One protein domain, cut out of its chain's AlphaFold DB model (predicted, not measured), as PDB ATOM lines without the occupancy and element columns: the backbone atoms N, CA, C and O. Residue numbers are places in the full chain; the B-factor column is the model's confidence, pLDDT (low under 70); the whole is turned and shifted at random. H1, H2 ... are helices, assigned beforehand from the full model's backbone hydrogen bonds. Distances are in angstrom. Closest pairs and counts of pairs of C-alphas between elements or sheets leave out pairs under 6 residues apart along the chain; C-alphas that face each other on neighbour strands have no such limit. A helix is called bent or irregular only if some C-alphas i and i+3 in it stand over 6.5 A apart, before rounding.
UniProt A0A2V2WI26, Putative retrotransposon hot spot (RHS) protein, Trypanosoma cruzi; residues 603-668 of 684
ATOM      1  N   LYS A 603     130.700  41.474  73.759       93.75
ATOM      2  CA  LYS A 603     130.798  42.942  73.700       93.75
ATOM      3  C   LYS A 603     132.173  43.418  74.169       93.75
ATOM      4  O   LYS A 603     132.822  44.188  73.465       93.75
ATOM      5  N   ALA A 604     132.662  42.904  75.297       94.25
ATOM      6  CA  ALA A 604     133.995  43.210  75.810       94.25
ATOM      7  C   ALA A 604     135.112  42.779  74.841       94.25
ATOM      8  O   ALA A 604     136.087  43.509  74.663       94.25
ATOM      9  N   MET A 605     134.962  41.636  74.155       94.88
ATOM     10  CA  MET A 605     135.893  41.229  73.091       94.88
ATOM     11  C   MET A 605     135.884  42.218  71.917       94.88
ATOM     12  O   MET A 605     136.953  42.556  71.416       94.88
ATOM     13  N   CYS A 606     134.716  42.730  71.513       93.38
ATOM     14  CA  CYS A 606     134.604  43.739  70.452       93.38
ATOM     15  C   CYS A 606     135.309  45.045  70.834       93.38
ATOM     16  O   CYS A 606     136.103  45.563  70.049       93.38
ATOM     17  N   VAL A 607     135.074  45.530  72.058       93.25
ATOM     18  CA  VAL A 607     135.747  46.716  72.616       93.25
ATOM     19  C   VAL A 607     137.263  46.520  72.612       93.25
ATOM     20  O   VAL A 607     138.000  47.396  72.166       93.25
ATOM     21  N   TRP A 608     137.745  45.346  73.024       93.75
ATOM     22  CA  TRP A 608     139.171  45.032  72.972       93.75
ATOM     23  C   TRP A 608     139.724  45.011  71.539       93.75
ATOM     24  O   TRP A 608     140.780  45.590  71.277       93.75
ATOM     25  N   MET A 609     139.040  44.361  70.598       91.44
ATOM     26  CA  MET A 609     139.484  44.265  69.201       91.44
ATOM     27  C   MET A 609     139.557  45.641  68.527       91.44
ATOM     28  O   MET A 609     140.500  45.900  67.784       91.44
ATOM     29  N   LYS A 610     138.617  46.538  68.844       91.50
ATOM     30  CA  LYS A 610     138.521  47.913  68.325       91.50
ATOM     31  C   LYS A 610     139.041  48.974  69.304       91.50
ATOM     32  O   LYS A 610     138.684  50.145  69.223       91.50
ATOM     33  N   ARG A 611     139.929  48.598  70.228       88.44
ATOM     34  CA  ARG A 611     140.472  49.497  71.268       88.44
ATOM     35  C   ARG A 611     141.218  50.725  70.733       88.44
ATOM     36  O   ARG A 611     141.281  51.732  71.422       88.44
ATOM     37  N   ASN A 612     141.783  50.632  69.530       87.12
ATOM     38  CA  ASN A 612     142.495  51.742  68.887       87.12
ATOM     39  C   ASN A 612     141.585  52.592  67.983       87.12
ATOM     40  O   ASN A 612     141.988  53.681  67.586       87.12
ATOM     41  N   ASP A 613     140.372  52.111  67.701       86.56
ATOM     42  CA  ASP A 613     139.407  52.706  66.776       86.56
ATOM     43  C   ASP A 613     138.112  53.004  67.548       86.56
ATOM     44  O   ASP A 613     137.058  52.424  67.283       86.56
ATOM     45  N   SER A 614     138.195  53.857  68.577       70.38
ATOM     46  CA  SER A 614     137.095  54.065  69.533       70.38
ATOM     47  C   SER A 614     135.777  54.475  68.866       70.38
ATOM     48  O   SER A 614     134.727  54.001  69.283       70.38
ATOM     49  N   GLY A 615     135.833  55.261  67.783       76.25
ATOM     50  CA  GLY A 615     134.655  55.678  67.010       76.25
ATOM     51  C   GLY A 615     133.987  54.575  66.176       76.25
ATOM     52  O   GLY A 615     132.908  54.800  65.643       76.25
ATOM     53  N   GLU A 616     134.593  53.390  66.058       85.12
ATOM     54  CA  GLU A 616     134.019  52.238  65.345       85.12
ATOM     55  C   GLU A 616     133.508  51.145  66.297       85.12
ATOM     56  O   GLU A 616     132.942  50.147  65.844       85.12
ATOM     57  N   GLN A 617     133.707  51.281  67.614       87.25
ATOM     58  CA  GLN A 617     133.382  50.217  68.571       87.25
ATOM     59  C   GLN A 617     131.887  49.893  68.596       87.25
ATOM     60  O   GLN A 617     131.518  48.716  68.566       87.25
ATOM     61  N   ALA A 618     131.035  50.921  68.615       87.12
ATOM     62  CA  ALA A 618     129.587  50.758  68.620       87.12
ATOM     63  C   ALA A 618     129.070  50.164  67.303       87.12
ATOM     64  O   ALA A 618     128.263  49.234  67.320       87.12
ATOM     65  N   GLU A 619     129.574  50.636  66.159       90.00
ATOM     66  CA  GLU A 619     129.208  50.099  64.844       90.00
ATOM     67  C   GLU A 619     129.638  48.633  64.695       90.00
ATOM     68  O   GLU A 619     128.828  47.776  64.333       90.00
ATOM     69  N   TYR A 620     130.884  48.316  65.060       92.31
ATOM     70  CA  TYR A 620     131.398  46.950  65.021       92.31
ATOM     71  C   TYR A 620     130.603  46.022  65.946       92.31
ATOM     72  O   TYR A 620     130.221  44.921  65.539       92.31
ATOM     73  N   TRP A 621     130.282  46.471  67.163       93.62
ATOM     74  CA  TRP A 621     129.415  45.717  68.063       93.62
ATOM     75  C   TRP A 621     128.020  45.515  67.482       93.62
ATOM     76  O   TRP A 621     127.522  44.403  67.564       93.62
ATOM     77  N   ASN A 622     127.398  46.515  66.855       92.62
ATOM     78  CA  ASN A 622     126.080  46.349  66.234       92.62
ATOM     79  C   ASN A 622     126.085  45.235  65.176       92.62
ATOM     80  O   ASN A 622     125.169  44.407  65.145       92.62
ATOM     81  N   VAL A 623     127.144  45.161  64.365       95.12
ATOM     82  CA  VAL A 623     127.333  44.089  63.380       95.12
ATOM     83  C   VAL A 623     127.498  42.731  64.065       95.12
ATOM     84  O   VAL A 623     126.768  41.790  63.746       95.12
ATOM     85  N   VAL A 624     128.426  42.611  65.021       95.19
ATOM     86  CA  VAL A 624     128.694  41.344  65.727       95.19
ATOM     87  C   VAL A 624     127.475  40.891  66.528       95.19
ATOM     88  O   VAL A 624     127.117  39.718  66.492       95.19
ATOM     89  N   ASN A 625     126.793  41.813  67.194       94.31
ATOM     90  CA  ASN A 625     125.575  41.574  67.949       94.31
ATOM     91  C   ASN A 625     124.471  40.980  67.062       94.31
ATOM     92  O   ASN A 625     123.899  39.945  67.399       94.31
ATOM     93  N   GLY A 626     124.246  41.563  65.878       93.88
ATOM     94  CA  GLY A 626     123.308  41.011  64.902       93.88
ATOM     95  C   GLY A 626     123.673  39.590  64.457       93.88
ATOM     96  O   GLY A 626     122.787  38.776  64.205       93.88
ATOM     97  N   ARG A 627     124.968  39.249  64.405       94.56
ATOM     98  CA  ARG A 627     125.432  37.878  64.121       94.56
ATOM     99  C   ARG A 627     125.203  36.943  65.303       94.56
ATOM    100  O   ARG A 627     124.740  35.825  65.090       94.56
ATOM    101  N   VAL A 628     125.479  37.393  66.531       93.19
ATOM    102  CA  VAL A 628     125.202  36.636  67.764       93.19
ATOM    103  C   VAL A 628     123.722  36.280  67.851       93.19
ATOM    104  O   VAL A 628     123.398  35.136  68.159       93.19
ATOM    105  N   ASP A 629     122.829  37.211  67.518       90.12
ATOM    106  CA  ASP A 629     121.385  36.970  67.556       90.12
ATOM    107  C   ASP A 629     120.935  35.908  66.524       90.12
ATOM    108  O   ASP A 629     119.939  35.223  66.751       90.12
ATOM    109  N   LYS A 630     121.678  35.710  65.420       89.06
ATOM    110  CA  LYS A 630     121.356  34.697  64.393       89.06
ATOM    111  C   LYS A 630     122.002  33.333  64.613       89.06
ATOM    112  O   LYS A 630     121.333  32.315  64.472       89.06
ATOM    113  N   VAL A 631     123.305  33.288  64.898       87.62
ATOM    114  CA  VAL A 631     124.071  32.025  64.977       87.62
ATOM    115  C   VAL A 631     124.532  31.677  66.394       87.62
ATOM    116  O   VAL A 631     125.201  30.661  66.595       87.62
ATOM    117  N   GLY A 632     124.169  32.494  67.384       90.44
ATOM    118  CA  GLY A 632     124.637  32.391  68.762       90.44
ATOM    119  C   GLY A 632     126.043  32.974  68.964       90.44
ATOM    120  O   GLY A 632     126.711  33.371  68.005       90.44
ATOM    121  N   PRO A 633     126.546  33.001  70.212       91.44
ATOM    122  CA  PRO A 633     127.859  33.551  70.578       91.44
ATOM    123  C   PRO A 633     129.023  32.604  70.204       91.44
ATOM    124  O   PRO A 633     129.866  32.230  71.021       91.44
ATOM    125  N   LEU A 634     129.058  32.164  68.944       90.62
ATOM    126  CA  LEU A 634     130.066  31.259  68.400       90.62
ATOM    127  C   LEU A 634     131.236  32.060  67.827       90.62
ATOM    128  O   LEU A 634     131.235  32.422  66.650       90.62
ATOM    129  N   LEU A 635     132.250  32.298  68.664       90.50
ATOM    130  CA  LEU A 635     133.421  33.137  68.365       90.50
ATOM    131  C   LEU A 635     134.069  32.847  66.999       90.50
ATOM    132  O   LEU A 635     134.489  33.768  66.309       90.50
ATOM    133  N   ARG A 636     134.103  31.576  66.574       87.25
ATOM    134  CA  ARG A 636     134.655  31.157  65.272       87.25
ATOM    135  C   ARG A 636     133.961  31.795  64.060       87.25
ATOM    136  O   ARG A 636     134.589  31.900  63.012       87.25
ATOM    137  N   TYR A 637     132.680  32.135  64.180       89.56
ATOM    138  CA  TYR A 637     131.866  32.630  63.069       89.56
ATOM    139  C   TYR A 637     131.559  34.120  63.208       89.56
ATOM    140  O   TYR A 637     131.617  34.836  62.224       89.56
ATOM    141  N   ILE A 638     131.255  34.609  64.410       92.94
ATOM    142  CA  ILE A 638     130.672  35.952  64.583       92.94
ATOM    143  C   ILE A 638     131.629  37.114  64.262       92.94
ATOM    144  O   ILE A 638     131.162  38.180  63.869       92.94
ATOM    145  N   PHE A 639     132.946  36.925  64.380       91.25
ATOM    146  CA  PHE A 639     133.928  37.991  64.133       91.25
ATOM    147  C   PHE A 639     134.387  38.107  62.675       91.25
ATOM    148  O   PHE A 639     135.054  39.082  62.338       91.25
ATOM    149  N   ASP A 640     134.035  37.144  61.820       90.69
ATOM    150  CA  ASP A 640     134.493  37.067  60.432       90.69
ATOM    151  C   ASP A 640     133.295  36.943  59.488       90.69
ATOM    152  O   ASP A 640     132.482  36.025  59.597       90.69
ATOM    153  N   ASP A 641     133.186  37.886  58.560       91.44
ATOM    154  CA  ASP A 641     132.053  38.020  57.646       91.44
ATOM    155  C   ASP A 641     131.865  36.778  56.776       91.44
ATOM    156  O   ASP A 641     130.749  36.283  56.619       91.44
ATOM    157  N   THR A 642     132.958  36.242  56.233       91.44
ATOM    158  CA  THR A 642     132.932  35.072  55.355       91.44
ATOM    159  C   THR A 642     132.540  33.821  56.133       91.44
ATOM    160  O   THR A 642     131.670  33.068  55.696       91.44
ATOM    161  N   LYS A 643     133.128  33.597  57.314       88.94
ATOM    162  CA  LYS A 643     132.797  32.454  58.178       88.94
ATOM    163  C   LYS A 643     131.358  32.535  58.682       88.94
ATOM    164  O   LYS A 643     130.699  31.497  58.755       88.94
ATOM    165  N   TYR A 644     130.872  33.728  59.020       92.25
ATOM    166  CA  TYR A 644     129.482  33.958  59.401       92.25
ATOM    167  C   TYR A 644     128.522  33.642  58.251       92.25
ATOM    168  O   TYR A 644     127.610  32.840  58.451       92.25
ATOM    169  N   ASN A 645     128.747  34.204  57.059       90.81
ATOM    170  CA  ASN A 645     127.882  33.974  55.899       90.81
ATOM    171  C   ASN A 645     127.844  32.485  55.533       90.81
ATOM    172  O   ASN A 645     126.768  31.901  55.505       90.81
ATOM    173  N   ASN A 646     129.004  31.827  55.435       88.19
ATOM    174  CA  ASN A 646     129.078  30.385  55.174       88.19
ATOM    175  C   ASN A 646     128.320  29.553  56.224       88.19
ATOM    176  O   ASN A 646     127.714  28.532  55.902       88.19
ATOM    177  N   ARG A 647     128.367  29.951  57.505       87.62
ATOM    178  CA  ARG A 647     127.628  29.259  58.569       87.62
ATOM    179  C   ARG A 647     126.126  29.489  58.449       87.62
ATOM    180  O   ARG A 647     125.372  28.558  58.725       87.62
ATOM    181  N   ASN A 648     125.715  30.702  58.094       87.50
ATOM    182  CA  ASN A 648     124.321  31.062  57.893       87.50
ATOM    183  C   ASN A 648     123.725  30.304  56.699       87.50
ATOM    184  O   ASN A 648     122.690  29.670  56.868       87.50
ATOM    185  N   ASP A 649     124.430  30.270  55.567       87.38
ATOM    186  CA  ASP A 649     124.035  29.511  54.374       87.38
ATOM    187  C   ASP A 649     123.916  28.018  54.704       87.38
ATOM    188  O   ASP A 649     122.898  27.394  54.426       87.38
ATOM    189  N   LEU A 650     124.892  27.454  55.431       85.31
ATOM    190  CA  LEU A 650     124.824  26.064  55.886       85.31
ATOM    191  C   LEU A 650     123.620  25.805  56.807       85.31
ATOM    192  O   LEU A 650     123.020  24.732  56.747       85.31
ATOM    193  N   CYS A 651     123.279  26.743  57.697       82.69
ATOM    194  CA  CYS A 651     122.080  26.635  58.531       82.69
ATOM    195  C   CYS A 651     120.809  26.656  57.677       82.69
ATOM    196  O   CYS A 651     119.925  25.837  57.913       82.69
ATOM    197  N   GLU A 652     120.724  27.562  56.706       83.94
ATOM    198  CA  GLU A 652     119.588  27.690  55.796       83.94
ATOM    199  C   GLU A 652     119.415  26.433  54.937       83.94
ATOM    200  O   GLU A 652     118.333  25.848  54.931       83.94
ATOM    201  N   ASP A 653     120.490  25.942  54.320       84.75
ATOM    202  CA  ASP A 653     120.511  24.683  53.570       84.75
ATOM    203  C   ASP A 653     120.073  23.504  54.440       84.75
ATOM    204  O   ASP A 653     119.239  22.697  54.029       84.75
ATOM    205  N   THR A 654     120.587  23.427  55.675       82.88
ATOM    206  CA  THR A 654     120.198  22.376  56.623       82.88
ATOM    207  C   THR A 654     118.701  22.454  56.904       82.88
ATOM    208  O   THR A 654     118.010  21.455  56.736       82.88
ATOM    209  N   VAL A 655     118.177  23.629  57.268       79.81
ATOM    210  CA  VAL A 655     116.746  23.828  57.550       79.81
ATOM    211  C   VAL A 655     115.879  23.497  56.335       79.81
ATOM    212  O   VAL A 655     114.866  22.819  56.488       79.81
ATOM    213  N   ASN A 656     116.295  23.900  55.134       79.69
ATOM    214  CA  ASN A 656     115.593  23.612  53.881       79.69
ATOM    215  C   ASN A 656     115.619  22.118  53.518       79.69
ATOM    216  O   ASN A 656     114.702  21.629  52.859       79.69
ATOM    217  N   SER A 657     116.654  21.393  53.947       78.12
ATOM    218  CA  SER A 657     116.795  19.949  53.732       78.12
ATOM    219  C   SER A 657     116.039  19.084  54.750       78.12
ATOM    220  O   SER A 657     115.854  17.893  54.500       78.12
ATOM    221  N   LEU A 658     115.579  19.658  55.872       77.44
ATOM    222  CA  LEU A 658     114.840  18.917  56.897       77.44
ATOM    223  C   LEU A 658     113.471  18.479  56.367       77.44
ATOM    224  O   LEU A 658     112.660  19.285  55.903       77.44
ATOM    225  N   SER A 659     113.159  17.193  56.506       70.62
ATOM    226  CA  SER A 659     111.811  16.695  56.248       70.62
ATOM    227  C   SER A 659     110.821  17.220  57.296       70.62
ATOM    228  O   SER A 659     111.190  17.570  58.417       70.62
ATOM    229  N   ARG A 660     109.517  17.226  56.975       62.03
ATOM    230  CA  ARG A 660     108.472  17.712  57.902       62.03
ATOM    231  C   ARG A 660     108.493  16.994  59.262       62.03
ATOM    232  O   ARG A 660     108.210  17.616  60.279       62.03
ATOM    233  N   ILE A 661     108.853  15.707  59.276       60.16
ATOM    234  CA  ILE A 661     108.958  14.889  60.495       60.16
ATOM    235  C   ILE A 661     110.175  15.309  61.333       60.16
ATOM    236  O   ILE A 661     110.076  15.413  62.554       60.16
ATOM    237  N   GLU A 662     111.309  15.597  60.695       58.16
ATOM    238  CA  GLU A 662     112.514  16.071  61.386       58.16
ATOM    239  C   GLU A 662     112.325  17.497  61.918       58.16
ATOM    240  O   GLU A 662     112.700  17.787  63.052       58.16
ATOM    241  N   ALA A 663     111.657  18.372  61.162       60.34
ATOM    242  CA  ALA A 663     111.314  19.718  61.612       60.34
ATOM    243  C   ALA A 663     110.371  19.706  62.836       60.34
ATOM    244  O   ALA A 663     110.606  20.435  63.802       60.34
ATOM    245  N   GLU A 664     109.344  18.843  62.845       59.88
ATOM    246  CA  GLU A 664     108.460  18.640  64.007       59.88
ATOM    247  C   GLU A 664     109.228  18.113  65.237       59.88
ATOM    248  O   GLU A 664     108.932  18.517  66.366       59.88
ATOM    249  N   TYR A 665     110.250  17.273  65.033       59.31
ATOM    250  CA  TYR A 665     111.123  16.763  66.097       59.31
ATOM    251  C   TYR A 665     112.003  17.864  66.717       59.31
ATOM    252  O   TYR A 665     112.059  17.993  67.942       59.31
ATOM    253  N   TYR A 666     112.638  18.712  65.901       59.00
ATOM    254  CA  TYR A 666     113.498  19.797  66.394       59.00
ATOM    255  C   TYR A 666     112.724  20.939  67.070       59.00
ATOM    256  O   TYR A 666     113.242  21.541  68.010       59.00
ATOM    257  N   LEU A 667     111.465  21.185  66.693       58.56
ATOM    258  CA  LEU A 667     110.585  22.153  67.369       58.56
ATOM    259  C   LEU A 667     110.289  21.802  68.842       58.56
ATOM    260  O   LEU A 667     109.859  22.665  69.605       58.56
ATOM    261  N   HIS A 668     110.517  20.552  69.260       54.19
ATOM    262  CA  HIS A 668     110.287  20.109  70.638       54.19
ATOM    263  C   HIS A 668     111.522  20.259  71.546       54.19
ATOM    264  O   HIS A 668     111.379  20.215  72.776       54.19
TER     265      HIS A 668
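What this domain is: This is residues 603 to 668 of the 684 residues of the protein "Putative retrotransposon hot spot (RHS) protein" of Trypanosoma cruzi (UniProt A0A2V2WI26). Two long helices, H2 and H4, run the same way one after the other along a rod, staggered so that the last residues of H2 come beside the first residues of H4, and the short H3 sits in the step where the chain turns back between them. H1 packs on residues 617 to 625 of H2 at a steep tilt, toward one end of the rod, and H5 turns off past the last residues of H4 at the other end. The printed part has 66 residues with five named helices, in the order H1, H2, H3, H4, H5, and no named strand; the class is all helix. The whole is loose, with a radius of gyration of the C-alphas of 15.4 A, and its C-alphas span 50 by 23 by 16 A along the three main axes.

How they stand to each other: Begin with the longest helix, H2, residues 614 to 631; it is the hub and touches three other helices. H1, residues 603 to 609, touches it beside residues 617 to 625 alone, where the closest C-alphas, those of Val 607 and Gln 617, are 5.8 A apart. The lines of H1 and H2 stand at a steep tilt of 53 degrees, and the two run opposite ways. Farther along H2, look at residues 624 to 631, which alone touch H3, residues 635 to 638; the closest C-alphas are those of Arg 627 and Ile 638, 5.6 A apart. H4, residues 641 to 657, only just touches H2, with 3 pairs of C-alphas within 8 A, between residues 627 to 631 of H2 and 644 to 648 of H4. The closest of these C-alphas, those of Val 631 and Asn 648, are 7.2 A apart. H2 and H4 run the same way at a shallow tilt of 17 degrees, with their centres 18.9 A apart. H3 and H4 touch only at the corner by their link, with the C-alphas of Tyr 637 and Tyr 644 closest at 4.6 A; H4 takes part with residues 643 to 647 alone. H5, residues 660 to 666, touches no helix. It is close to H4 but not clearly touching it, the closest C-alphas being those of Val 655 and Ala 663 at 7.9 A, and the two run opposite ways at a steep tilt of 54 degrees. H1 is apart from H3, H4 and H5. In H1, H4 and H5 each O i to N i+4 pair is within hydrogen-bond range, and in H2 12 of 14 are; H3 is too short for such a pair, and its one O i to N i+3 pair is not within range.

Where its parts are: Find C-alpha 614 at (137.095, 54.065, 69.533); from there H2 runs 26.0 A to C-alpha 631 at (124.071, 32.025, 64.977). H2 is irregular: C-alphas 615 and 618 are 7.2 A apart. Find C-alpha 641 at (132.053, 38.020, 57.646), where H4 begins; it runs 24.0 A to C-alpha 657. H1 has 7 residues and begins at C-alpha 603, at (130.798, 42.942, 73.700). H3 has 4 residues, and H5, with 7, ends at C-alpha 666, at (113.498, 19.797, 66.394).

The domain as a whole: The two C-alphas farthest apart are those of Asn 612 and Ile 661, at 50.5 A. The printed part has no cut, and its four links between helices are tight. The mean pLDDT of the printed part is 84.4. Look at residues 660 to 668, of which 660 to 666 belong to H5: these nine are under 70, and the mean over H5 is 60.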